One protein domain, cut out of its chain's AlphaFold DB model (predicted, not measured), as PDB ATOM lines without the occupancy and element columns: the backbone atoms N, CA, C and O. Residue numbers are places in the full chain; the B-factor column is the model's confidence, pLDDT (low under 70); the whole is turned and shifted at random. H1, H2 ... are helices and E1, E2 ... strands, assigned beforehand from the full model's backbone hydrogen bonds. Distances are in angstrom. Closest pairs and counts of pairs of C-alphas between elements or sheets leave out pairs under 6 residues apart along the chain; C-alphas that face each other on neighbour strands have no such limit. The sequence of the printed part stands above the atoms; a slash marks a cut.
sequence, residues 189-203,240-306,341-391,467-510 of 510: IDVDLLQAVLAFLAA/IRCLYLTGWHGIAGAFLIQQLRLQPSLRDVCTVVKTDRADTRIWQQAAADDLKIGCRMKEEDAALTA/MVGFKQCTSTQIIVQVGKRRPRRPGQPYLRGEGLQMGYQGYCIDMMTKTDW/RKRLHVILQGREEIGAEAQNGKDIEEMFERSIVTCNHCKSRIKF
ATOM      1  N   ILE A 189     -12.179 -39.730 349.166       56.16
ATOM      2  CA  ILE A 189     -11.656 -38.388 349.406       56.16
ATOM      3  C   ILE A 189     -11.822 -37.507 348.164       56.16
ATOM      4  O   ILE A 189     -12.158 -36.328 348.290       56.16
ATOM      5  N   ASP A 190     -11.662 -38.076 346.967       56.94
ATOM      6  CA  ASP A 190     -12.012 -37.400 345.713       56.94
ATOM      7  C   ASP A 190     -13.518 -37.085 345.654       56.94
ATOM      8  O   ASP A 190     -13.912 -36.032 345.144       56.94
ATOM      9  N   VAL A 191     -14.368 -37.961 346.211       55.75
ATOM     10  CA  VAL A 191     -15.818 -37.728 346.333       55.75
ATOM     11  C   VAL A 191     -16.114 -36.564 347.269       55.75
ATOM     12  O   VAL A 191     -16.884 -35.682 346.892       55.75
ATOM     13  N   ASP A 192     -15.516 -36.538 348.459       58.41
ATOM     14  CA  ASP A 192     -15.739 -35.470 349.437       58.41
ATOM     15  C   ASP A 192     -15.245 -34.118 348.897       58.41
ATOM     16  O   ASP A 192     -15.934 -33.102 349.021       58.41
ATOM     17  N   LEU A 193     -14.093 -34.102 348.211       62.47
ATOM     18  CA  LEU A 193     -13.584 -32.907 347.537       62.47
ATOM     19  C   LEU A 193     -14.520 -32.454 346.416       62.47
ATOM     20  O   LEU A 193     -14.830 -31.265 346.326       62.47
ATOM     21  N   LEU A 194     -14.985 -33.380 345.571       63.62
ATOM     22  CA  LEU A 194     -15.976 -33.070 344.548       63.62
ATOM     23  C   LEU A 194     -17.198 -32.433 345.198       63.62
ATOM     24  O   LEU A 194     -17.585 -31.341 344.811       63.62
ATOM     25  N   GLN A 195     -17.784 -33.075 346.206       62.09
ATOM     26  CA  GLN A 195     -18.966 -32.566 346.893       62.09
ATOM     27  C   GLN A 195     -18.726 -31.173 347.481       62.09
ATOM     28  O   GLN A 195     -19.577 -30.305 347.310       62.09
ATOM     29  N   ALA A 196     -17.567 -30.923 348.094       62.59
ATOM     30  CA  ALA A 196     -17.201 -29.612 348.623       62.59
ATOM     31  C   ALA A 196     -17.090 -28.547 347.520       62.59
ATOM     32  O   ALA A 196     -17.629 -27.447 347.669       62.59
ATOM     33  N   VAL A 197     -16.456 -28.873 346.386       63.41
ATOM     34  CA  VAL A 197     -16.380 -27.984 345.218       63.41
ATOM     35  C   VAL A 197     -17.781 -27.718 344.677       63.41
ATOM     36  O   VAL A 197     -18.162 -26.564 344.514       63.41
ATOM     37  N   LEU A 198     -18.589 -28.753 344.451       63.00
ATOM     38  CA  LEU A 198     -19.938 -28.602 343.907       63.00
ATOM     39  C   LEU A 198     -20.852 -27.806 344.851       63.00
ATOM     40  O   LEU A 198     -21.566 -26.914 344.395       63.00
ATOM     41  N   ALA A 199     -20.757 -28.039 346.162       61.31
ATOM     42  CA  ALA A 199     -21.468 -27.276 347.183       61.31
ATOM     43  C   ALA A 199     -21.030 -25.804 347.216       61.31
ATOM     44  O   ALA A 199     -21.875 -24.911 347.285       61.31
ATOM     45  N   PHE A 200     -19.725 -25.526 347.110       62.56
ATOM     46  CA  PHE A 200     -19.205 -24.162 347.007       62.56
ATOM     47  C   PHE A 200     -19.753 -23.438 345.767       62.56
ATOM     48  O   PHE A 200     -20.172 -22.281 345.857       62.56
ATOM     49  N   LEU A 201     -19.806 -24.125 344.624       58.69
ATOM     50  CA  LEU A 201     -20.344 -23.577 343.378       58.69
ATOM     51  C   LEU A 201     -21.849 -23.326 343.455       58.69
ATOM     52  O   LEU A 201     -22.314 -22.268 343.031       58.69
ATOM     53  N   ALA A 202     -22.603 -24.249 344.051       59.03
ATOM     54  CA  ALA A 202     -24.034 -24.087 344.290       59.03
ATOM     55  C   ALA A 202     -24.338 -22.931 345.266       59.03
ATOM     56  O   ALA A 202     -25.292 -22.176 345.070       59.03
ATOM     57  N   ALA A 203     -23.496 -22.714 346.283       57.22
ATOM     58  CA  ALA A 203     -23.656 -21.623 347.247       57.22
ATOM     59  C   ALA A 203     -23.462 -20.218 346.635       57.22
ATOM     60  O   ALA A 203     -23.873 -19.220 347.233       57.22
ATOM     61  N   ILE A 240     -18.951 -20.811 336.096       56.88
ATOM     62  CA  ILE A 240     -18.027 -21.834 335.632       56.88
ATOM     63  C   ILE A 240     -18.529 -22.290 334.270       56.88
ATOM     64  O   ILE A 240     -19.705 -22.579 334.082       56.88
ATOM     65  N   ARG A 241     -17.644 -22.240 333.279       55.91
ATOM     66  CA  ARG A 241     -17.972 -22.656 331.912       55.91
ATOM     67  C   ARG A 241     -17.488 -24.056 331.634       55.91
ATOM     68  O   ARG A 241     -18.051 -24.712 330.766       55.91
ATOM     69  N   CYS A 242     -16.438 -24.476 332.335       59.75
ATOM     70  CA  CYS A 242     -15.866 -25.788 332.163       59.75
ATOM     71  C   CYS A 242     -15.354 -26.359 333.488       59.75
ATOM     72  O   CYS A 242     -14.758 -25.619 334.269       59.75
ATOM     73  N   LEU A 243     -15.601 -27.646 333.734       67.25
ATOM     74  CA  LEU A 243     -15.083 -28.400 334.873       67.25
ATOM     75  C   LEU A 243     -14.139 -29.479 334.347       67.25
ATOM     76  O   LEU A 243     -14.566 -30.342 333.579       67.25
ATOM     77  N   TYR A 244     -12.876 -29.424 334.766       67.44
ATOM     78  CA  TYR A 244     -11.850 -30.393 334.389       67.44
ATOM     79  C   TYR A 244     -11.559 -31.303 335.564       67.44
ATOM     80  O   TYR A 244     -11.128 -30.843 336.617       67.44
ATOM     81  N   LEU A 245     -11.796 -32.591 335.367       67.44
ATOM     82  CA  LEU A 245     -11.539 -33.612 336.374       67.44
ATOM     83  C   LEU A 245     -10.386 -34.454 335.853       67.44
ATOM     84  O   LEU A 245     -10.529 -35.121 334.835       67.44
ATOM     85  N   THR A 246      -9.225 -34.324 336.482       62.88
ATOM     86  CA  THR A 246      -7.925 -34.788 335.989       62.88
ATOM     87  C   THR A 246      -7.273 -35.626 337.081       62.88
ATOM     88  O   THR A 246      -7.162 -35.143 338.202       62.88
ATOM     89  N   GLY A 247      -6.844 -36.853 336.767       53.34
ATOM     90  CA  GLY A 247      -6.154 -37.712 337.744       53.34
ATOM     91  C   GLY A 247      -7.065 -38.242 338.851       53.34
ATOM     92  O   GLY A 247      -6.603 -38.536 339.943       53.34
ATOM     93  N   TRP A 248      -8.365 -38.340 338.580       60.97
ATOM     94  CA  TRP A 248      -9.312 -38.865 339.549       60.97
ATOM     95  C   TRP A 248      -9.233 -40.373 339.656       60.97
ATOM     96  O   TRP A 248      -9.422 -41.090 338.665       60.97
ATOM     97  N   HIS A 249      -8.992 -40.841 340.873       53.62
ATOM     98  CA  HIS A 249      -8.754 -42.241 341.153       53.62
ATOM     99  C   HIS A 249      -9.897 -42.790 342.001       53.62
ATOM    100  O   HIS A 249     -10.224 -42.307 343.075       53.62
ATOM    101  N   GLY A 250     -10.549 -43.833 341.487       52.62
ATOM    102  CA  GLY A 250     -11.451 -44.664 342.283       52.62
ATOM    103  C   GLY A 250     -12.904 -44.191 342.422       52.62
ATOM    104  O   GLY A 250     -13.711 -44.942 342.962       52.62
ATOM    105  N   ILE A 251     -13.306 -43.049 341.857       56.38
ATOM    106  CA  ILE A 251     -14.737 -42.759 341.674       56.38
ATOM    107  C   ILE A 251     -15.258 -43.546 340.471       56.38
ATOM    108  O   ILE A 251     -14.830 -43.332 339.335       56.38
ATOM    109  N   ALA A 252     -16.216 -44.447 340.698       61.16
ATOM    110  CA  ALA A 252     -16.927 -45.099 339.604       61.16
ATOM    111  C   ALA A 252     -17.592 -44.030 338.720       61.16
ATOM    112  O   ALA A 252     -18.298 -43.160 339.229       61.16
ATOM    113  N   GLY A 253     -17.418 -44.105 337.396       64.75
ATOM    114  CA  GLY A 253     -17.982 -43.116 336.464       64.75
ATOM    115  C   GLY A 253     -19.483 -42.857 336.673       64.75
ATOM    116  O   GLY A 253     -19.924 -41.719 336.568       64.75
ATOM    117  N   ALA A 254     -20.247 -43.878 337.080       62.12
ATOM    118  CA  ALA A 254     -21.664 -43.776 337.423       62.12
ATOM    119  C   ALA A 254     -21.927 -42.854 338.624       62.12
ATOM    120  O   ALA A 254     -22.897 -42.102 338.611       62.12
ATOM    121  N   PHE A 255     -21.057 -42.876 339.635       66.75
ATOM    122  CA  PHE A 255     -21.169 -42.005 340.801       66.75
ATOM    123  C   PHE A 255     -20.823 -40.558 340.451       66.75
ATOM    124  O   PHE A 255     -21.565 -39.653 340.818       66.75
ATOM    125  N   LEU A 256     -19.748 -40.329 339.686       71.19
ATOM    126  CA  LEU A 256     -19.428 -38.990 339.182       71.19
ATOM    127  C   LEU A 256     -20.609 -38.426 338.395       71.19
ATOM    128  O   LEU A 256     -21.077 -37.322 338.656       71.19
ATOM    129  N   ILE A 257     -21.116 -39.216 337.454       68.00
ATOM    130  CA  ILE A 257     -22.316 -38.894 336.702       68.00
ATOM    131  C   ILE A 257     -23.452 -38.503 337.652       68.00
ATOM    132  O   ILE A 257     -24.023 -37.428 337.493       68.00
ATOM    133  N   GLN A 258     -23.756 -39.330 338.651       67.00
ATOM    134  CA  GLN A 258     -24.814 -39.056 339.616       67.00
ATOM    135  C   GLN A 258     -24.584 -37.736 340.364       67.00
ATOM    136  O   GLN A 258     -25.518 -36.958 340.514       67.00
ATOM    137  N   GLN A 259     -23.353 -37.426 340.769       70.06
ATOM    138  CA  GLN A 259     -23.032 -36.156 341.427       70.06
ATOM    139  C   GLN A 259     -23.195 -34.955 340.490       70.06
ATOM    140  O   GLN A 259     -23.747 -33.937 340.900       70.06
ATOM    141  N   LEU A 260     -22.808 -35.074 339.215       69.69
ATOM    142  CA  LEU A 260     -23.079 -34.033 338.215       69.69
ATOM    143  C   LEU A 260     -24.584 -33.837 338.004       69.69
ATOM    144  O   LEU A 260     -25.027 -32.708 337.808       69.69
ATOM    145  N   ARG A 261     -25.381 -34.915 338.072       66.50
ATOM    146  CA  ARG A 261     -26.849 -34.848 337.961       66.50
ATOM    147  C   ARG A 261     -27.491 -34.107 339.129       66.50
ATOM    148  O   ARG A 261     -28.462 -33.388 338.923       66.50
ATOM    149  N   LEU A 262     -26.963 -34.300 340.336       64.31
ATOM    150  CA  LEU A 262     -27.515 -33.740 341.570       64.31
ATOM    151  C   LEU A 262     -27.179 -32.257 341.776       64.31
ATOM    152  O   LEU A 262     -27.639 -31.674 342.751       64.31
ATOM    153  N   GLN A 263     -26.386 -31.643 340.892       67.38
ATOM    154  CA  GLN A 263     -25.854 -30.294 341.091       67.38
ATOM    155  C   GLN A 263     -26.351 -29.338 339.997       67.38
ATOM    156  O   GLN A 263     -25.750 -29.250 338.922       67.38
ATOM    157  N   PRO A 264     -27.442 -28.586 340.254       62.44
ATOM    158  CA  PRO A 264     -28.072 -27.706 339.267       62.44
ATOM    159  C   PRO A 264     -27.125 -26.640 338.706       62.44
ATOM    160  O   PRO A 264     -27.202 -26.310 337.524       62.44
ATOM    161  N   SER A 265     -26.187 -26.161 339.528       59.94
ATOM    162  CA  SER A 265     -25.185 -25.150 339.164       59.94
ATOM    163  C   SER A 265     -24.222 -25.619 338.066       59.94
ATOM    164  O   SER A 265     -23.607 -24.801 337.382       59.94
ATOM    165  N   LEU A 266     -24.112 -26.934 337.846       61.56
ATOM    166  CA  LEU A 266     -23.275 -27.519 336.799       61.56
ATOM    167  C   LEU A 266     -24.010 -27.774 335.487       61.56
ATOM    168  O   LEU A 266     -23.397 -28.182 334.504       61.56
ATOM    169  N   ARG A 267     -25.318 -27.518 335.431       62.78
ATOM    170  CA  ARG A 267     -26.146 -27.802 334.253       62.78
ATOM    171  C   ARG A 267     -25.695 -27.057 332.990       62.78
ATOM    172  O   ARG A 267     -25.998 -27.478 331.868       62.78
ATOM    173  N   ASP A 268     -25.018 -25.928 333.166       57.69
ATOM    174  CA  ASP A 268     -24.474 -25.097 332.087       57.69
ATOM    175  C   ASP A 268     -22.954 -25.244 331.923       57.69
ATOM    176  O   ASP A 268     -22.358 -24.598 331.060       57.69
ATOM    177  N   VAL A 269     -22.323 -26.102 332.725       62.09
ATOM    178  CA  VAL A 269     -20.878 -26.310 332.728       62.09
ATOM    179  C   VAL A 269     -20.530 -27.390 331.707       62.09
ATOM    180  O   VAL A 269     -21.057 -28.500 331.734       62.09
ATOM    181  N   CYS A 270     -19.625 -27.079 330.779       64.31
ATOM    182  CA  CYS A 270     -18.991 -28.106 329.963       64.31
ATOM    183  C   CYS A 270     -18.115 -28.959 330.881       64.31
ATOM    184  O   CYS A 270     -17.187 -28.457 331.492       64.31
ATOM    185  N   THR A 271     -18.390 -30.243 331.026       66.25
ATOM    186  CA  THR A 271     -17.530 -31.086 331.860       66.25
ATOM    187  C   THR A 271     -16.590 -31.869 330.955       66.25
ATOM    188  O   THR A 271     -17.000 -32.415 329.926       66.25
ATOM    189  N   VAL A 272     -15.310 -31.874 331.313       67.00
ATOM    190  CA  VAL A 272     -14.269 -32.655 330.654       67.00
ATOM    191  C   VAL A 272     -13.630 -33.540 331.705       67.00
ATOM    192  O   VAL A 272     -13.024 -33.064 332.664       67.00
ATOM    193  N   VAL A 273     -13.781 -34.847 331.526       69.00
ATOM    194  CA  VAL A 273     -13.236 -35.837 332.457       69.00
ATOM    195  C   VAL A 273     -12.035 -36.488 331.802       69.00
ATOM    196  O   VAL A 273     -12.187 -37.179 330.796       69.00
ATOM    197  N   LYS A 274     -10.852 -36.269 332.371       71.00
ATOM    198  CA  LYS A 274      -9.641 -37.029 332.092       71.00
ATOM    199  C   LYS A 274      -9.452 -38.078 333.187       71.00
ATOM    200  O   LYS A 274      -9.130 -37.754 334.328       71.00
ATOM    201  N   THR A 275      -9.612 -39.341 332.814       66.31
ATOM    202  CA  THR A 275      -9.421 -40.482 333.717       66.31
ATOM    203  C   THR A 275      -8.494 -41.518 333.091       66.31
ATOM    204  O   THR A 275      -8.480 -41.697 331.870       66.31
ATOM    205  N   ASP A 276      -7.723 -42.177 333.951       62.56
ATOM    206  CA  ASP A 276      -6.844 -43.306 333.650       62.56
ATOM    207  C   ASP A 276      -7.620 -44.629 333.535       62.56
ATOM    208  O   ASP A 276      -7.188 -45.562 332.851       62.56
ATOM    209  N   ARG A 277      -8.798 -44.714 334.168       60.47
ATOM    210  CA  ARG A 277      -9.668 -45.890 334.127       60.47
ATOM    211  C   ARG A 277     -10.650 -45.800 332.964       60.47
ATOM    212  O   ARG A 277     -11.700 -45.163 333.031       60.47
ATOM    213  N   ALA A 278     -10.334 -46.533 331.902       53.22
ATOM    214  CA  ALA A 278     -11.213 -46.769 330.762       53.22
ATOM    215  C   ALA A 278     -12.348 -47.762 331.088       53.22
ATOM    216  O   ALA A 278     -12.514 -48.764 330.391       53.22
ATOM    217  N   ASP A 279     -13.156 -47.506 332.124       65.81
ATOM    218  CA  ASP A 279     -14.336 -48.339 332.384       65.81
ATOM    219  C   ASP A 279     -15.490 -47.963 331.444       65.81
ATOM    220  O   ASP A 279     -16.476 -47.309 331.787       65.81
ATOM    221  N   THR A 280     -15.300 -48.357 330.189       65.19
ATOM    222  CA  THR A 280     -16.195 -48.141 329.050       65.19
ATOM    223  C   THR A 280     -17.634 -48.541 329.362       65.19
ATOM    224  O   THR A 280     -18.575 -47.858 328.954       65.19
ATOM    225  N   ARG A 281     -17.806 -49.632 330.119       70.88
ATOM    226  CA  ARG A 281     -19.119 -50.194 330.444       70.88
ATOM    227  C   ARG A 281     -19.920 -49.244 331.318       70.88
ATOM    228  O   ARG A 281     -21.104 -49.061 331.068       70.88
ATOM    229  N   ILE A 282     -19.278 -48.594 332.285       70.88
ATOM    230  CA  ILE A 282     -19.948 -47.687 333.221       70.88
ATOM    231  C   ILE A 282     -20.543 -46.473 332.496       70.88
ATOM    232  O   ILE A 282     -21.696 -46.116 332.733       70.88
ATOM    233  N   TRP A 283     -19.789 -45.858 331.582       68.94
ATOM    234  CA  TRP A 283     -20.242 -44.671 330.846       68.94
ATOM    235  C   TRP A 283     -21.389 -44.976 329.877       68.94
ATOM    236  O   TRP A 283     -22.307 -44.173 329.723       68.94
ATOM    237  N   GLN A 284     -21.358 -46.147 329.237       71.06
ATOM    238  CA  GLN A 284     -22.443 -46.610 328.367       71.06
ATOM    239  C   GLN A 284     -23.687 -46.990 329.178       71.06
ATOM    240  O   GLN A 284     -24.797 -46.592 328.824       71.06
ATOM    241  N   GLN A 285     -23.497 -47.705 330.290       75.56
ATOM    242  CA  GLN A 285     -24.572 -48.138 331.178       75.56
ATOM    243  C   GLN A 285     -25.302 -46.945 331.799       75.56
ATOM    244  O   GLN A 285     -26.527 -46.904 331.779       75.56
ATOM    245  N   ALA A 286     -24.570 -45.933 332.267       69.19
ATOM    246  CA  ALA A 286     -25.169 -44.743 332.864       69.19
ATOM    247  C   ALA A 286     -26.053 -43.950 331.884       69.19
ATOM    248  O   ALA A 286     -27.079 -43.407 332.295       69.19
ATOM    249  N   ALA A 287     -25.688 -43.908 330.597       67.81
ATOM    250  CA  ALA A 287     -26.528 -43.310 329.559       67.81
ATOM    251  C   ALA A 287     -27.742 -44.190 329.212       67.81
ATOM    252  O   ALA A 287     -28.839 -43.676 329.009       67.81
ATOM    253  N   ALA A 288     -27.570 -45.516 329.181       75.12
ATOM    254  CA  ALA A 288     -28.671 -46.452 328.954       75.12
ATOM    255  C   ALA A 288     -29.705 -46.431 330.093       75.12
ATOM    256  O   ALA A 288     -30.905 -46.548 329.844       75.12
ATOM    257  N   ASP A 289     -29.257 -46.272 331.338       74.62
ATOM    258  CA  ASP A 289     -30.144 -46.218 332.499       74.62
ATOM    259  C   ASP A 289     -30.944 -44.912 332.560       74.62
ATOM    260  O   ASP A 289     -32.113 -44.949 332.940       74.62
ATOM    261  N   ASP A 290     -30.404 -43.789 332.079       67.81
ATOM    262  CA  ASP A 290     -31.164 -42.531 331.981       67.81
ATOM    263  C   ASP A 290     -32.312 -42.600 330.986       67.81
ATOM    264  O   ASP A 290     -33.401 -42.093 331.260       67.81
ATOM    265  N   LEU A 291     -32.108 -43.282 329.859       66.44
ATOM    266  CA  LEU A 291     -33.189 -43.536 328.914       66.44
ATOM    267  C   LEU A 291     -34.319 -44.336 329.579       66.44
ATOM    268  O   LEU A 291     -35.492 -44.032 329.371       66.44
ATOM    269  N   LYS A 292     -33.987 -45.311 330.437       74.06
ATOM    270  CA  LYS A 292     -34.987 -46.105 331.172       74.06
ATOM    271  C   LYS A 292     -35.702 -45.293 332.249       74.06
ATOM    272  O   LYS A 292     -36.918 -45.424 332.382       74.06
ATOM    273  N   ILE A 293     -34.975 -44.472 333.012       69.12
ATOM    274  CA  ILE A 293     -35.561 -43.593 334.036       69.12
ATOM    275  C   ILE A 293     -36.521 -42.603 333.375       69.12
ATOM    276  O   ILE A 293     -37.647 -42.437 333.841       69.12
ATOM    277  N   GLY A 294     -36.116 -42.012 332.247       62.66
ATOM    278  CA  GLY A 294     -36.971 -41.094 331.507       62.66
ATOM    279  C   GLY A 294     -38.242 -41.749 330.965       62.66
ATOM    280  O   GLY A 294     -39.305 -41.133 331.004       62.66
ATOM    281  N   CYS A 295     -38.175 -43.009 330.524       64.38
ATOM    282  CA  CYS A 295     -39.367 -43.769 330.135       64.38
ATOM    283  C   CYS A 295     -40.295 -44.065 331.325       64.38
ATOM    284  O   CYS A 295     -41.506 -43.903 331.192       64.38
ATOM    285  N   ARG A 296     -39.747 -44.446 332.491       65.88
ATOM    286  CA  ARG A 296     -40.550 -44.739 333.694       65.88
ATOM    287  C   ARG A 296     -41.292 -43.517 334.222       65.88
ATOM    288  O   ARG A 296     -42.475 -43.623 334.511       65.88
ATOM    289  N   MET A 297     -40.628 -42.361 334.297       61.97
ATOM    290  CA  MET A 297     -41.278 -41.127 334.756       61.97
ATOM    291  C   MET A 297     -42.456 -40.735 333.857       61.97
ATOM    292  O   MET A 297     -43.509 -40.359 334.358       61.97
ATOM    293  N   LYS A 298     -42.324 -40.910 332.534       65.25
ATOM    294  CA  LYS A 298     -43.425 -40.660 331.590       65.25
ATOM    295  C   LYS A 298     -44.615 -41.598 331.808       65.25
ATOM    296  O   LYS A 298     -45.758 -41.168 331.683       65.25
ATOM    297  N   GLU A 299     -44.358 -42.864 332.122       70.94
ATOM    298  CA  GLU A 299     -45.404 -43.864 332.364       70.94
ATOM    299  C   GLU A 299     -46.119 -43.631 333.704       70.94
ATOM    300  O   GLU A 299     -47.347 -43.701 333.774       70.94
ATOM    301  N   GLU A 300     -45.371 -43.272 334.752       72.25
ATOM    302  CA  GLU A 300     -45.923 -42.928 336.064       72.25
ATOM    303  C   GLU A 300     -46.730 -41.627 336.028       72.25
ATOM    304  O   GLU A 300     -47.833 -41.606 336.572       72.25
ATOM    305  N   ASP A 301     -46.263 -40.585 335.332       66.69
ATOM    306  CA  ASP A 301     -47.011 -39.334 335.154       66.69
ATOM    307  C   ASP A 301     -48.278 -39.540 334.320       66.69
ATOM    308  O   ASP A 301     -49.336 -38.996 334.652       66.69
ATOM    309  N   ALA A 302     -48.223 -40.363 333.268       68.44
ATOM    310  CA  ALA A 302     -49.409 -40.730 332.498       68.44
ATOM    311  C   ALA A 302     -50.412 -41.518 333.358       68.44
ATOM    312  O   ALA A 302     -51.612 -41.235 333.318       68.44
ATOM    313  N   ALA A 303     -49.939 -42.452 334.188       70.00
ATOM    314  CA  ALA A 303     -50.776 -43.222 335.105       70.00
ATOM    315  C   ALA A 303     -51.358 -42.359 336.240       70.00
ATOM    316  O   ALA A 303     -52.528 -42.521 336.591       70.00
ATOM    317  N   LEU A 304     -50.590 -41.417 336.792       68.38
ATOM    318  CA  LEU A 304     -51.046 -40.435 337.781       68.38
ATOM    319  C   LEU A 304     -52.076 -39.485 337.179       68.38
ATOM    320  O   LEU A 304     -53.129 -39.273 337.777       68.38
ATOM    321  N   THR A 305     -51.825 -38.977 335.974       67.56
ATOM    322  CA  THR A 305     -52.767 -38.119 335.246       67.56
ATOM    323  C   THR A 305     -54.054 -38.882 334.921       67.56
ATOM    324  O   THR A 305     -55.147 -38.355 335.124       67.56
ATOM    325  N   ALA A 306     -53.961 -40.147 334.497       65.06
ATOM    326  CA  ALA A 306     -55.116 -41.011 334.250       65.06
ATOM    327  C   ALA A 306     -55.901 -41.332 335.531       65.06
ATOM    328  O   ALA A 306     -57.134 -41.318 335.512       65.06
ATOM    329  N   MET A 341     -33.741 -32.242 336.468       61.84
ATOM    330  CA  MET A 341     -32.823 -33.370 336.463       61.84
ATOM    331  C   MET A 341     -32.019 -33.345 335.151       61.84
ATOM    332  O   MET A 341     -32.584 -33.272 334.055       61.84
ATOM    333  N   VAL A 342     -30.690 -33.338 335.252       65.50
ATOM    334  CA  VAL A 342     -29.808 -33.504 334.091       65.50
ATOM    335  C   VAL A 342     -29.843 -34.984 333.710       65.50
ATOM    336  O   VAL A 342     -29.508 -35.830 334.531       65.50
ATOM    337  N   GLY A 343     -30.282 -35.306 332.493       72.50
ATOM    338  CA  GLY A 343     -30.240 -36.671 331.950       72.50
ATOM    339  C   GLY A 343     -29.238 -36.778 330.803       72.50
ATOM    340  O   GLY A 343     -28.865 -35.760 330.221       72.50
ATOM    341  N   PHE A 344     -28.822 -37.988 330.433       77.44
ATOM    342  CA  PHE A 344     -28.066 -38.240 329.201       77.44
ATOM    343  C   PHE A 344     -28.952 -38.881 328.144       77.44
ATOM    344  O   PHE A 344     -29.622 -39.878 328.388       77.44
ATOM    345  N   LYS A 345     -28.931 -38.304 326.946       80.81
ATOM    346  CA  LYS A 345     -29.704 -38.773 325.798       80.81
ATOM    347  C   LYS A 345     -28.987 -39.905 325.074       80.81
ATOM    348  O   LYS A 345     -29.600 -40.896 324.699       80.81
ATOM    349  N   GLN A 346     -27.689 -39.731 324.847       82.81
ATOM    350  CA  GLN A 346     -26.895 -40.652 324.048       82.81
ATOM    351  C   GLN A 346     -25.429 -40.572 324.460       82.81
ATOM    352  O   GLN A 346     -24.888 -39.483 324.627       82.81
ATOM    353  N   CYS A 347     -24.782 -41.727 324.605       85.38
ATOM    354  CA  CYS A 347     -23.341 -41.834 324.805       85.38
ATOM    355  C   CYS A 347     -22.717 -42.457 323.558       85.38
ATOM    356  O   CYS A 347     -23.008 -43.605 323.220       85.38
ATOM    357  N   THR A 348     -21.863 -41.699 322.877       88.81
ATOM    358  CA  THR A 348     -21.193 -42.146 321.656       88.81
ATOM    359  C   THR A 348     -19.699 -42.293 321.912       88.81
ATOM    360  O   THR A 348     -19.018 -41.322 322.247       88.81
ATOM    361  N   SER A 349     -19.177 -43.508 321.726       89.31
ATOM    362  CA  SER A 349     -17.729 -43.738 321.682       89.31
ATOM    363  C   SER A 349     -17.127 -42.968 320.508       89.31
ATOM    364  O   SER A 349     -17.661 -42.977 319.397       89.31
ATOM    365  N   THR A 350     -16.037 -42.249 320.749       92.25
ATOM    366  CA  THR A 350     -15.425 -41.363 319.762       92.25
ATOM    367  C   THR A 350     -13.913 -41.285 319.939       92.25
ATOM    368  O   THR A 350     -13.344 -41.800 320.899       92.25
ATOM    369  N   GLN A 351     -13.259 -40.615 318.995       91.44
ATOM    370  CA  GLN A 351     -11.868 -40.214 319.121       91.44
ATOM    371  C   GLN A 351     -11.798 -38.723 319.437       91.44
ATOM    372  O   GLN A 351     -12.435 -37.897 318.780       91.44
ATOM    373  N   ILE A 352     -11.016 -38.378 320.446       87.44
ATOM    374  CA  ILE A 352     -10.677 -37.013 320.807       87.44
ATOM    375  C   ILE A 352      -9.315 -36.717 320.204       87.44
ATOM    376  O   ILE A 352      -8.308 -37.323 320.551       87.44
ATOM    377  N   ILE A 353      -9.304 -35.804 319.247       88.94
ATOM    378  CA  ILE A 353      -8.120 -35.450 318.482       88.94
ATOM    379  C   ILE A 353      -7.441 -34.279 319.180       88.94
ATOM    380  O   ILE A 353      -8.064 -33.232 319.340       88.94
ATOM    381  N   VAL A 354      -6.175 -34.445 319.545       86.69
ATOM    382  CA  VAL A 354      -5.304 -33.410 320.110       86.69
ATOM    383  C   VAL A 354      -4.264 -33.046 319.056       86.69
ATOM    384  O   VAL A 354      -3.470 -33.886 318.648       86.69
ATOM    385  N   GLN A 355      -4.284 -31.803 318.581       87.69
ATOM    386  CA  GLN A 355      -3.273 -31.250 317.675       87.69
ATOM    387  C   GLN A 355      -2.357 -30.312 318.454       87.69
ATOM    388  O   GLN A 355      -2.782 -29.214 318.822       87.69
ATOM    389  N   VAL A 356      -1.112 -30.721 318.676       84.00
ATOM    390  CA  VAL A 356      -0.147 -29.996 319.506       84.00
ATOM    391  C   VAL A 356       0.393 -28.768 318.777       84.00
ATOM    392  O   VAL A 356       0.807 -28.835 317.621       84.00
ATOM    393  N   GLY A 357       0.400 -27.615 319.450       69.12
ATOM    394  CA  GLY A 357       1.145 -26.426 319.014       69.12
ATOM    395  C   GLY A 357       0.572 -25.640 317.826       69.12
ATOM    396  O   GLY A 357       1.081 -24.575 317.501       69.12
ATOM    397  N   LYS A 358      -0.549 -26.054 317.222       66.81
ATOM    398  CA  LYS A 358      -1.136 -25.367 316.048       66.81
ATOM    399  C   LYS A 358      -1.702 -23.964 316.342       66.81
ATOM    400  O   LYS A 358      -2.233 -23.295 315.458       66.81
ATOM    401  N   ARG A 359      -1.697 -23.530 317.606       58.09
ATOM    402  CA  ARG A 359      -2.611 -22.487 318.084       58.09
ATOM    403  C   ARG A 359      -2.152 -21.058 317.805       58.09
ATOM    404  O   ARG A 359      -3.029 -20.196 317.755       58.09
ATOM    405  N   ARG A 360      -0.854 -20.764 317.653       60.72
ATOM    406  CA  ARG A 360      -0.379 -19.378 317.459       60.72
ATOM    407  C   ARG A 360       0.920 -19.311 316.652       60.72
ATOM    408  O   ARG A 360       1.789 -20.146 316.888       60.72
ATOM    409  N   PRO A 361       1.085 -18.306 315.767       63.56
ATOM    410  CA  PRO A 361       2.408 -17.967 315.263       63.56
ATOM    411  C   PRO A 361       3.316 -17.723 316.465       63.56
ATOM    412  O   PRO A 361       2.938 -17.030 317.418       63.56
ATOM    413  N   ARG A 362       4.472 -18.379 316.461       71.38
ATOM    414  CA  ARG A 362       5.395 -18.317 317.585       71.38
ATOM    415  C   ARG A 362       5.890 -16.904 317.796       71.38
ATOM    416  O   ARG A 362       6.141 -16.167 316.844       71.38
ATOM    417  N   ARG A 363       6.059 -16.544 319.065       80.00
ATOM    418  CA  ARG A 363       6.790 -15.328 319.402       80.00
ATOM    419  C   ARG A 363       8.275 -15.548 319.084       80.00
ATOM    420  O   ARG A 363       8.770 -16.654 319.321       80.00
ATOM    421  N   PRO A 364       8.988 -14.530 318.574       80.56
ATOM    422  CA  PRO A 364      10.439 -14.597 318.437       80.56
ATOM    423  C   PRO A 364      11.076 -15.000 319.775       80.56
ATOM    424  O   PRO A 364      10.720 -14.442 320.811       80.56
ATOM    425  N   GLY A 365      11.961 -16.000 319.765       83.38
ATOM    426  CA  GLY A 365      12.652 -16.499 320.964       83.38
ATOM    427  C   GLY A 365      11.895 -17.534 321.810       83.38
ATOM    428  O   GLY A 365      12.488 -18.108 322.716       83.38
ATOM    429  N   GLN A 366      10.624 -17.836 321.523       79.19
ATOM    430  CA  GLN A 366       9.911 -18.909 322.233       79.19
ATOM    431  C   GLN A 366      10.415 -20.285 321.759       79.19
ATOM    432  O   GLN A 366      10.495 -20.465 320.541       79.19
ATOM    433  N   PRO A 367      10.726 -21.257 322.641       78.75
ATOM    434  CA  PRO A 367      11.217 -22.581 322.245       78.75
ATOM    435  C   PRO A 367      10.168 -23.418 321.487       78.75
ATOM    436  O   PRO A 367       8.958 -23.177 321.575       78.75
ATOM    437  N   TYR A 368      10.646 -24.395 320.704       77.81
ATOM    438  CA  TYR A 368       9.790 -25.417 320.085       77.81
ATOM    439  C   TYR A 368       9.205 -26.293 321.191       77.81
ATOM    440  O   TYR A 368       9.953 -26.779 322.036       77.81
ATOM    441  N   LEU A 369       7.892 -26.527 321.160       77.69
ATOM    442  CA  LEU A 369       7.323 -27.580 321.995       77.69
ATOM    443  C   LEU A 369       7.687 -28.932 321.396       77.69
ATOM    444  O   LEU A 369       7.557 -29.144 320.186       77.69
ATOM    445  N   ARG A 370       8.087 -29.873 322.249       76.06
ATOM    446  CA  ARG A 370       8.274 -31.256 321.825       76.06
ATOM    447  C   ARG A 370       6.936 -31.797 321.312       76.06
ATOM    448  O   ARG A 370       5.939 -31.784 322.024       76.06
ATOM    449  N   GLY A 371       6.915 -32.233 320.055       77.06
ATOM    450  CA  GLY A 371       5.698 -32.715 319.401       77.06
ATOM    451  C   GLY A 371       4.803 -31.631 318.792       77.06
ATOM    452  O   GLY A 371       3.694 -31.943 318.377       77.06
ATOM    453  N   GLU A 372       5.254 -30.376 318.689       83.56
ATOM    454  CA  GLU A 372       4.555 -29.340 317.913       83.56
ATOM    455  C   GLU A 372       4.275 -29.811 316.473       83.56
ATOM    456  O   GLU A 372       5.157 -30.313 315.780       83.56
ATOM    457  N   GLY A 373       3.021 -29.679 316.031       82.06
ATOM    458  CA  GLY A 373       2.545 -30.175 314.737       82.06
ATOM    459  C   GLY A 373       2.053 -31.626 314.748       82.06
ATOM    460  O   GLY A 373       1.403 -32.038 313.786       82.06
ATOM    461  N   LEU A 374       2.287 -32.387 315.824       84.62
ATOM    462  CA  LEU A 374       1.750 -33.740 315.949       84.62
ATOM    463  C   LEU A 374       0.247 -33.723 316.220       84.62
ATOM    464  O   LEU A 374      -0.293 -32.852 316.910       84.62
ATOM    465  N   GLN A 375      -0.420 -34.740 315.684       87.25
ATOM    466  CA  GLN A 375      -1.816 -35.031 315.951       87.25
ATOM    467  C   GLN A 375      -1.920 -36.397 316.621       87.25
ATOM    468  O   GLN A 375      -1.474 -37.401 316.070       87.25
ATOM    469  N   MET A 376      -2.542 -36.429 317.793       85.00
ATOM    470  CA  MET A 376      -2.789 -37.644 318.561       85.00
ATOM    471  C   MET A 376      -4.293 -37.877 318.683       85.00
ATOM    472  O   MET A 376      -5.067 -36.935 318.851       85.00
ATOM    473  N   GLY A 377      -4.715 -39.134 318.564       86.25
ATOM    474  CA  GLY A 377      -6.096 -39.549 318.783       86.25
ATOM    475  C   GLY A 377      -6.213 -40.293 320.106       86.25
ATOM    476  O   GLY A 377      -5.611 -41.348 320.267       86.25
ATOM    477  N   TYR A 378      -7.003 -39.760 321.030       85.12
ATOM    478  CA  TYR A 378      -7.365 -40.423 322.279       85.12
ATOM    479  C   TYR A 378      -8.734 -41.067 322.132       85.12
ATOM    480  O   TYR A 378      -9.624 -40.505 321.492       85.12
ATOM    481  N   GLN A 379      -8.938 -42.228 322.741       84.69
ATOM    482  CA  GLN A 379     -10.287 -42.763 322.881       84.69
ATOM    483  C   GLN A 379     -11.076 -41.887 323.863       84.69
ATOM    484  O   GLN A 379     -10.534 -41.377 324.844       84.69
ATOM    485  N   GLY A 380     -12.364 -41.693 323.611       88.06
ATOM    486  CA  GLY A 380     -13.222 -40.937 324.508       88.06
ATOM    487  C   GLY A 380     -14.701 -41.185 324.274       88.06
ATOM    488  O   GLY A 380     -15.092 -41.957 323.398       88.06
ATOM    489  N   TYR A 381     -15.529 -40.489 325.043       87.12
ATOM    490  CA  TYR A 381     -16.982 -40.499 324.910       87.12
ATOM    491  C   TYR A 381     -17.490 -39.082 324.682       87.12
ATOM    492  O   TYR A 381     -17.060 -38.138 325.345       87.12
ATOM    493  N   CYS A 382     -18.417 -38.939 323.740       89.62
ATOM    494  CA  CYS A 382     -19.229 -37.743 323.574       89.62
ATOM    495  C   CYS A 382     -20.634 -38.075 324.055       89.62
ATOM    496  O   CYS A 382     -21.301 -38.929 323.469       89.62
ATOM    497  N   ILE A 383     -21.058 -37.426 325.133       86.56
ATOM    498  CA  ILE A 383     -22.329 -37.704 325.788       86.56
ATOM    499  C   ILE A 383     -23.245 -36.500 325.596       86.56
ATOM    500  O   ILE A 383     -22.958 -35.405 326.085       86.56
ATOM    501  N   ASP A 384     -24.343 -36.704 324.877       85.88
ATOM    502  CA  ASP A 384     -25.384 -35.700 324.687       85.88
ATOM    503  C   ASP A 384     -26.222 -35.594 325.962       85.88
ATOM    504  O   ASP A 384     -26.798 -36.581 326.427       85.88
ATOM    505  N   MET A 385     -26.299 -34.393 326.531       81.88
ATOM    506  CA  MET A 385     -27.128 -34.131 327.706       81.88
ATOM    507  C   MET A 385     -28.559 -33.801 327.273       81.88
ATOM    508  O   MET A 385     -28.771 -33.030 326.336       81.88
ATOM    509  N   MET A 386     -29.541 -34.364 327.973       77.94
ATOM    510  CA  MET A 386     -30.952 -34.038 327.807       77.94
ATOM    511  C   MET A 386     -31.195 -32.584 328.208       77.94
ATOM    512  O   MET A 386     -30.829 -32.121 329.292       77.94
ATOM    513  N   THR A 387     -31.840 -31.856 327.314       75.00
ATOM    514  CA  THR A 387     -32.311 -30.495 327.548       75.00
ATOM    515  C   THR A 387     -33.761 -30.516 328.030       75.00
ATOM    516  O   THR A 387     -34.451 -31.518 327.882       75.00
ATOM    517  N   LYS A 388     -34.251 -29.416 328.625       71.94
ATOM    518  CA  LYS A 388     -35.651 -29.337 329.097       71.94
ATOM    519  C   LYS A 388     -36.644 -29.655 327.967       71.94
ATOM    520  O   LYS A 388     -37.614 -30.358 328.185       71.94
ATOM    521  N   THR A 389     -36.325 -29.218 326.752       70.56
ATOM    522  CA  THR A 389     -37.125 -29.471 325.550       70.56
ATOM    523  C   THR A 389     -37.188 -30.947 325.163       70.56
ATOM    524  O   THR A 389     -38.220 -31.381 324.674       70.56
ATOM    525  N   ASP A 390     -36.145 -31.747 325.429       70.94
ATOM    526  CA  ASP A 390     -36.174 -33.192 325.139       70.94
ATOM    527  C   ASP A 390     -37.182 -33.944 326.031       70.94
ATOM    528  O   ASP A 390     -37.694 -35.001 325.650       70.94
ATOM    529  N   TRP A 391     -37.473 -33.405 327.218       69.56
ATOM    530  CA  TRP A 391     -38.490 -33.955 328.111       69.56
ATOM    531  C   TRP A 391     -39.904 -33.648 327.604       69.56
ATOM    532  O   TRP A 391     -40.746 -34.547 327.594       69.56
ATOM    533  N   ARG A 467     -26.523 -27.975 321.487       65.62
ATOM    534  CA  ARG A 467     -26.682 -29.187 322.296       65.62
ATOM    535  C   ARG A 467     -25.510 -29.317 323.255       65.62
ATOM    536  O   ARG A 467     -24.346 -29.355 322.855       65.62
ATOM    537  N   LYS A 468     -25.838 -29.352 324.543       75.19
ATOM    538  CA  LYS A 468     -24.856 -29.454 325.615       75.19
ATOM    539  C   LYS A 468     -24.287 -30.868 325.647       75.19
ATOM    540  O   LYS A 468     -25.036 -31.842 325.626       75.19
ATOM    541  N   ARG A 469     -22.961 -30.963 325.691       82.19
ATOM    542  CA  ARG A 469     -22.227 -32.224 325.581       82.19
ATOM    543  C   ARG A 469     -21.196 -32.346 326.692       82.19
ATOM    544  O   ARG A 469     -20.443 -31.405 326.944       82.19
ATOM    545  N   LEU A 470     -21.166 -33.514 327.319       82.62
ATOM    546  CA  LEU A 470     -20.119 -33.964 328.230       82.62
ATOM    547  C   LEU A 470     -19.084 -34.737 327.401       82.62
ATOM    548  O   LEU A 470     -19.444 -35.650 326.654       82.62
ATOM    549  N   HIS A 471     -17.808 -34.368 327.517       85.38
ATOM    550  CA  HIS A 471     -16.720 -35.069 326.836       85.38
ATOM    551  C   HIS A 471     -15.861 -35.801 327.865       85.38
ATOM    552  O   HIS A 471     -15.336 -35.198 328.796       85.38
ATOM    553  N   VAL A 472     -15.691 -37.106 327.685       80.25
ATOM    554  CA  VAL A 472     -14.805 -37.927 328.516       80.25
ATOM    555  C   VAL A 472     -13.612 -38.320 327.664       80.25
ATOM    556  O   VAL A 472     -13.785 -38.861 326.574       80.25
ATOM    557  N   ILE A 473     -12.407 -38.030 328.138       81.81
ATOM    558  CA  ILE A 473     -11.147 -38.312 327.453       81.81
ATOM    559  C   ILE A 473     -10.430 -39.396 328.251       81.81
ATOM    560  O   ILE A 473     -10.115 -39.207 329.426       81.81
ATOM    561  N   LEU A 474     -10.175 -40.534 327.612       75.69
ATOM    562  CA  LEU A 474      -9.424 -41.624 328.216       75.69
ATOM    563  C   LEU A 474      -7.948 -41.406 327.902       75.69
ATOM    564  O   LEU A 474      -7.483 -41.681 326.793       75.69
ATOM    565  N   GLN A 475      -7.216 -40.870 328.872       69.00
ATOM    566  CA  GLN A 475      -5.765 -40.806 328.799       69.00
ATOM    567  C   GLN A 475      -5.258 -42.053 329.509       69.00
ATOM    568  O   GLN A 475      -5.424 -42.175 330.718       69.00
ATOM    569  N   GLY A 476      -4.728 -43.014 328.746       57.78
ATOM    570  CA  GLY A 476      -4.131 -44.221 329.324       57.78
ATOM    571  C   GLY A 476      -3.097 -43.871 330.397       57.78
ATOM    572  O   GLY A 476      -2.592 -42.746 330.412       57.78
ATOM    573  N   ARG A 477      -2.808 -44.822 331.296       50.66
ATOM    574  CA  ARG A 477      -1.832 -44.655 332.385       50.66
ATOM    575  C   ARG A 477      -0.565 -43.977 331.860       50.66
ATOM    576  O   ARG A 477       0.162 -44.569 331.067       50.66
ATOM    577  N   GLU A 478      -0.307 -42.755 332.317       52.91
ATOM    578  CA  GLU A 478       1.051 -42.229 332.297       52.91
ATOM    579  C   GLU A 478       1.843 -43.105 333.262       52.91
ATOM    580  O   GLU A 478       1.488 -43.243 334.433       52.91
ATOM    581  N   GLU A 479       2.865 -43.789 332.754       47.00
ATOM    582  CA  GLU A 479       3.822 -44.453 333.623       47.00
ATOM    583  C   GLU A 479       4.471 -43.364 334.480       47.00
ATOM    584  O   GLU A 479       5.177 -42.491 333.978       47.00
ATOM    585  N   ILE A 480       4.198 -43.411 335.785       47.34
ATOM    586  CA  ILE A 480       4.564 -42.422 336.819       47.34
ATOM    587  C   ILE A 480       6.102 -42.240 336.957       47.34
ATOM    588  O   ILE A 480       6.584 -41.495 337.800       47.34
ATOM    589  N   GLY A 481       6.905 -42.886 336.107       51.31
ATOM    590  CA  GLY A 481       8.364 -42.770 336.075       51.31
ATOM    591  C   GLY A 481       8.916 -41.591 335.265       51.31
ATOM    592  O   GLY A 481      10.125 -41.378 335.278       51.31
ATOM    593  N   ALA A 482       8.081 -40.827 334.556       48.75
ATOM    594  CA  ALA A 482       8.540 -39.669 333.794       48.75
ATOM    595  C   ALA A 482       8.633 -38.430 334.709       48.75
ATOM    596  O   ALA A 482       7.621 -37.879 335.127       48.75
ATOM    597  N   GLU A 483       9.867 -38.020 335.007       54.62
ATOM    598  CA  GLU A 483      10.289 -36.904 335.871       54.62
ATOM    599  C   GLU A 483       9.350 -35.680 335.866       54.62
ATOM    600  O   GLU A 483       8.847 -35.283 334.815       54.62
ATOM    601  N   ALA A 484       9.182 -35.025 337.025       53.03
ATOM    602  CA  ALA A 484       8.307 -33.863 337.257       53.03
ATOM    603  C   ALA A 484       8.471 -32.702 336.247       53.03
ATOM    604  O   ALA A 484       7.543 -31.913 336.054       53.03
ATOM    605  N   GLN A 485       9.612 -32.625 335.555       55.34
ATOM    606  CA  GLN A 485       9.850 -31.688 334.456       55.34
ATOM    607  C   GLN A 485       8.878 -31.900 333.277       55.34
ATOM    608  O   GLN A 485       8.431 -30.930 332.669       55.34
ATOM    609  N   ASN A 486       8.468 -33.147 333.015       61.06
ATOM    610  CA  ASN A 486       7.503 -33.481 331.966       61.06
ATOM    611  C   ASN A 486       6.100 -32.946 332.270       61.06
ATOM    612  O   ASN A 486       5.345 -32.675 331.342       61.06
ATOM    613  N   GLY A 487       5.747 -32.744 333.544       63.53
ATOM    614  CA  GLY A 487       4.430 -32.230 333.922       63.53
ATOM    615  C   GLY A 487       4.158 -30.837 333.347       63.53
ATOM    616  O   GLY A 487       3.094 -30.604 332.773       63.53
ATOM    617  N   LYS A 488       5.150 -29.933 333.422       65.81
ATOM    618  CA  LYS A 488       5.050 -28.570 332.867       65.81
ATOM    619  C   LYS A 488       4.959 -28.583 331.340       65.81
ATOM    620  O   LYS A 488       4.133 -27.869 330.778       65.81
ATOM    621  N   ASP A 489       5.752 -29.427 330.684       66.25
ATOM    622  CA  ASP A 489       5.739 -29.560 329.224       66.25
ATOM    623  C   ASP A 489       4.414 -30.149 328.722       66.25
ATOM    624  O   ASP A 489       3.888 -29.707 327.700       66.25
ATOM    625  N   ILE A 490       3.838 -31.112 329.448       69.19
ATOM    626  CA  ILE A 490       2.531 -31.707 329.143       69.19
ATOM    627  C   ILE A 490       1.415 -30.673 329.316       69.19
ATOM    628  O   ILE A 490       0.551 -30.557 328.447       69.19
ATOM    629  N   GLU A 491       1.431 -29.887 330.391       67.62
ATOM    630  CA  GLU A 491       0.448 -28.821 330.599       67.62
ATOM    631  C   GLU A 491       0.542 -27.752 329.491       67.62
ATOM    632  O   GLU A 491      -0.467 -27.449 328.846       67.62
ATOM    633  N   GLU A 492       1.752 -27.268 329.166       72.81
ATOM    634  CA  GLU A 492       1.966 -26.321 328.057       72.81
ATOM    635  C   GLU A 492       1.514 -26.926 326.712       72.81
ATOM    636  O   GLU A 492       0.908 -26.244 325.874       72.81
ATOM    637  N   MET A 493       1.749 -28.226 326.511       72.56
ATOM    638  CA  MET A 493       1.285 -28.965 325.342       72.56
ATOM    639  C   MET A 493      -0.241 -28.923 325.237       72.56
ATOM    640  O   MET A 493      -0.752 -28.586 324.166       72.56
ATOM    641  N   PHE A 494      -0.978 -29.204 326.313       72.75
ATOM    642  CA  PHE A 494      -2.445 -29.151 326.321       72.75
ATOM    643  C   PHE A 494      -2.978 -27.729 326.099       72.75
ATOM    644  O   PHE A 494      -3.882 -27.541 325.278       72.75
ATOM    645  N   GLU A 495      -2.385 -26.707 326.723       74.75
ATOM    646  CA  GLU A 495      -2.780 -25.304 326.525       74.75
ATOM    647  C   GLU A 495      -2.605 -24.842 325.068       74.75
ATOM    648  O   GLU A 495      -3.455 -24.137 324.488       74.75
ATOM    649  N   ARG A 496      -1.493 -25.252 324.447       76.00
ATOM    650  CA  ARG A 496      -1.163 -24.941 323.049       76.00
ATOM    651  C   ARG A 496      -1.837 -25.883 322.057       76.00
ATOM    652  O   ARG A 496      -1.771 -25.623 320.853       76.00
ATOM    653  N   SER A 497      -2.526 -26.918 322.530       80.75
ATOM    654  CA  SER A 497      -3.217 -27.871 321.673       80.75
ATOM    655  C   SER A 497      -4.588 -27.382 321.213       80.75
ATOM    656  O   SER A 497      -5.295 -26.605 321.865       80.75
ATOM    657  N   ILE A 498      -4.990 -27.855 320.037       85.81
ATOM    658  CA  ILE A 498      -6.383 -27.833 319.605       85.81
ATOM    659  C   ILE A 498      -6.947 -29.215 319.877       85.81
ATOM    660  O   ILE A 498      -6.517 -30.186 319.262       85.81
ATOM    661  N   VAL A 499      -7.914 -29.285 320.788       86.94
ATOM    662  CA  VAL A 499      -8.589 -30.537 321.108       86.94
ATOM    663  C   VAL A 499      -9.989 -30.517 320.522       86.94
ATOM    664  O   VAL A 499     -10.754 -29.575 320.731       86.94
ATOM    665  N   THR A 500     -10.314 -31.530 319.729       90.94
ATOM    666  CA  THR A 500     -11.598 -31.643 319.032       90.94
ATOM    667  C   THR A 500     -12.176 -33.028 319.202       90.94
ATOM    668  O   THR A 500     -11.473 -34.025 319.057       90.94
ATOM    669  N   CYS A 501     -13.476 -33.102 319.449       91.69
ATOM    670  CA  CYS A 501     -14.186 -34.368 319.431       91.69
ATOM    671  C   CYS A 501     -14.523 -34.759 317.989       91.69
ATOM    672  O   CYS A 501     -15.152 -33.990 317.262       91.69
ATOM    673  N   ASN A 502     -14.139 -35.963 317.563       92.56
ATOM    674  CA  ASN A 502     -14.381 -36.419 316.197       92.56
ATOM    675  C   ASN A 502     -15.872 -36.656 315.904       92.56
ATOM    676  O   ASN A 502     -16.290 -36.504 314.758       92.56
ATOM    677  N   HIS A 503     -16.675 -36.996 316.918       92.25
ATOM    678  CA  HIS A 503     -18.115 -37.215 316.763       92.25
ATOM    679  C   HIS A 503     -18.867 -35.902 316.527       92.25
ATOM    680  O   HIS A 503     -19.460 -35.709 315.471       92.25
ATOM    681  N   CYS A 504     -18.804 -34.970 317.478       90.19
ATOM    682  CA  CYS A 504     -19.567 -33.727 317.385       90.19
ATOM    683  C   CYS A 504     -18.843 -32.601 316.638       90.19
ATOM    684  O   CYS A 504     -19.396 -31.512 316.495       90.19
ATOM    685  N   LYS A 505     -17.586 -32.826 316.231       92.00
ATOM    686  CA  LYS A 505     -16.671 -31.829 315.639       92.00
ATOM    687  C   LYS A 505     -16.459 -30.589 316.511       92.00
ATOM    688  O   LYS A 505     -15.860 -29.610 316.067       92.00
ATOM    689  N   SER A 506     -16.931 -30.623 317.757       87.75
ATOM    690  CA  SER A 506     -16.820 -29.503 318.671       87.75
ATOM    691  C   SER A 506     -15.396 -29.408 319.201       87.75
ATOM    692  O   SER A 506     -14.698 -30.410 319.405       87.75
ATOM    693  N   ARG A 507     -14.957 -28.169 319.403       85.44
ATOM    694  CA  ARG A 507     -13.679 -27.887 320.037       85.44
ATOM    695  C   ARG A 507     -13.841 -27.974 321.549       85.44
ATOM    696  O   ARG A 507     -14.604 -27.201 322.126       85.44
ATOM    697  N   ILE A 508     -13.059 -28.848 322.166       83.38
ATOM    698  CA  ILE A 508     -12.934 -28.966 323.614       83.38
ATOM    699  C   ILE A 508     -11.935 -27.901 324.058       83.38
ATOM    700  O   ILE A 508     -10.820 -27.806 323.536       83.38
ATOM    701  N   LYS A 509     -12.372 -27.023 324.956       75.75
ATOM    702  CA  LYS A 509     -11.492 -26.050 325.603       75.75
ATOM    703  C   LYS A 509     -11.024 -26.679 326.911       75.75
ATOM    704  O   LYS A 509     -11.826 -27.380 327.512       75.75
ATOM    705  N   PHE A 510      -9.750 -26.461 327.236       63.75
ATOM    706  CA  PHE A 510      -9.136 -26.661 328.549       63.75
ATOM    707  C   PHE A 510      -8.991 -25.288 329.205       63.75
ATOM    708  O   PHE A 510      -8.795 -24.310 328.437       63.75
TER     709      PHE A 510
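Overview. This is residues 189 to 203, 240 to 306, 341 to 391 and 467 to 510 of the 510 residues of an uncharacterized protein of Ustilago trichophora (UniProt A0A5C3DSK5). A six-stranded sheet, twisted and curled like part of a barrel, forms the body, and the long helix H3 runs along one face over E3 and E4 and sticks out beyond it with residues 299 to 306. At the opposite end of the long axis residues 361 to 367 stick out beside short H5, while H2 sits by the start of H3 and H1 lies beyond H2, off the sheet. The printed part has 177 residues, with five helices and six strands in the order H1 E1 H2 E2 H3 E3 E4 H4 E5 H5 E6, a mixed class. The sheet runs E1 E2 E5 E4 E3 E6, mixed. The whole is only just compact, close to loose, with a radius of gyration of the C-alphas of 18.7 A, and spans 73 by 34 by 32 A.

Along the chain. H1, residues 189 to 203, begins at C-alpha 189 (-11.656, -38.388, 349.406). E1 is residues 242 to 246, H2 253 to 261 and E2 270 to 275. H3, residues 280 to 306, is 39.9 A long and ends at C-alpha 306 (-55.116, -41.011, 334.250). E3, residues 344 to 355, is 28.2 A long and bends by 65 degrees at residue 349; E4, residues 375 to 385, is 27.9 A long and bends by 65 degrees at residue 379. H4 is residues 388 to 391, E5 469 to 474, H5 485 to 496, and E6, residues 498 to 501, ends at (-14.186, -34.368, 319.431).

Arrangement. E3 and E4 form an antiparallel hairpin, with N 352 and O 378 at 2.7 A. E5 is antiparallel to E4, with N 381 and O 472 at 2.8 A. E2 is parallel to E5, with N 473 and O 273 at 2.8 A. E1 is parallel to E2, with N 274 and O 245 at 2.7 A; E1, H2, E2 are a strand-helix-strand unit, two parallel neighbour strands with a helix between, its crossover right-handed. E6 is antiparallel to E3, with N 353 and O 500 at 2.8 A. H3 is on the sheet at a height of 9.9 A; its closest C-alphas to E3 are those of Ala 287 and Phe 344, 5.3 A. H3 touches H2 with its residues 282 to 286 alone, the closest C-alphas being those of Ala 254 and Ala 286, 5.8 A apart, and the two helices run the same way at a steep tilt of 44 degrees. H2 only grazes the sheet, as does H5 with residues 493 to 496. H1 and H2 are close but not clearly touching, the C-alphas of Gln 195 and Gln 259 being 7.7 A apart. H4 is not on the sheet. H1 and H2 have each O i to N i+4 pair within hydrogen-bond range, H3 22 of 23, H5 7 of 8; H4 is too short for such a pair.

Size, cuts and confidence. The farthest C-alphas, of Ala 306 and Gly 365, are 73.3 A apart. The printed part is cut between residues 203 and 240, with 36 residues not printed and their C-alphas 12.9 A apart, between residues 306 and 341, with 34 not printed and their C-alphas 23.7 A apart, and between residues 391 and 467, with 75 not printed and their C-alphas 14.0 A apart. The link from E3 to E4 is long. Mean pLDDT of the printed part is 70.7, with 96 residues under 70, among them 189 to 203 and 475 to 491.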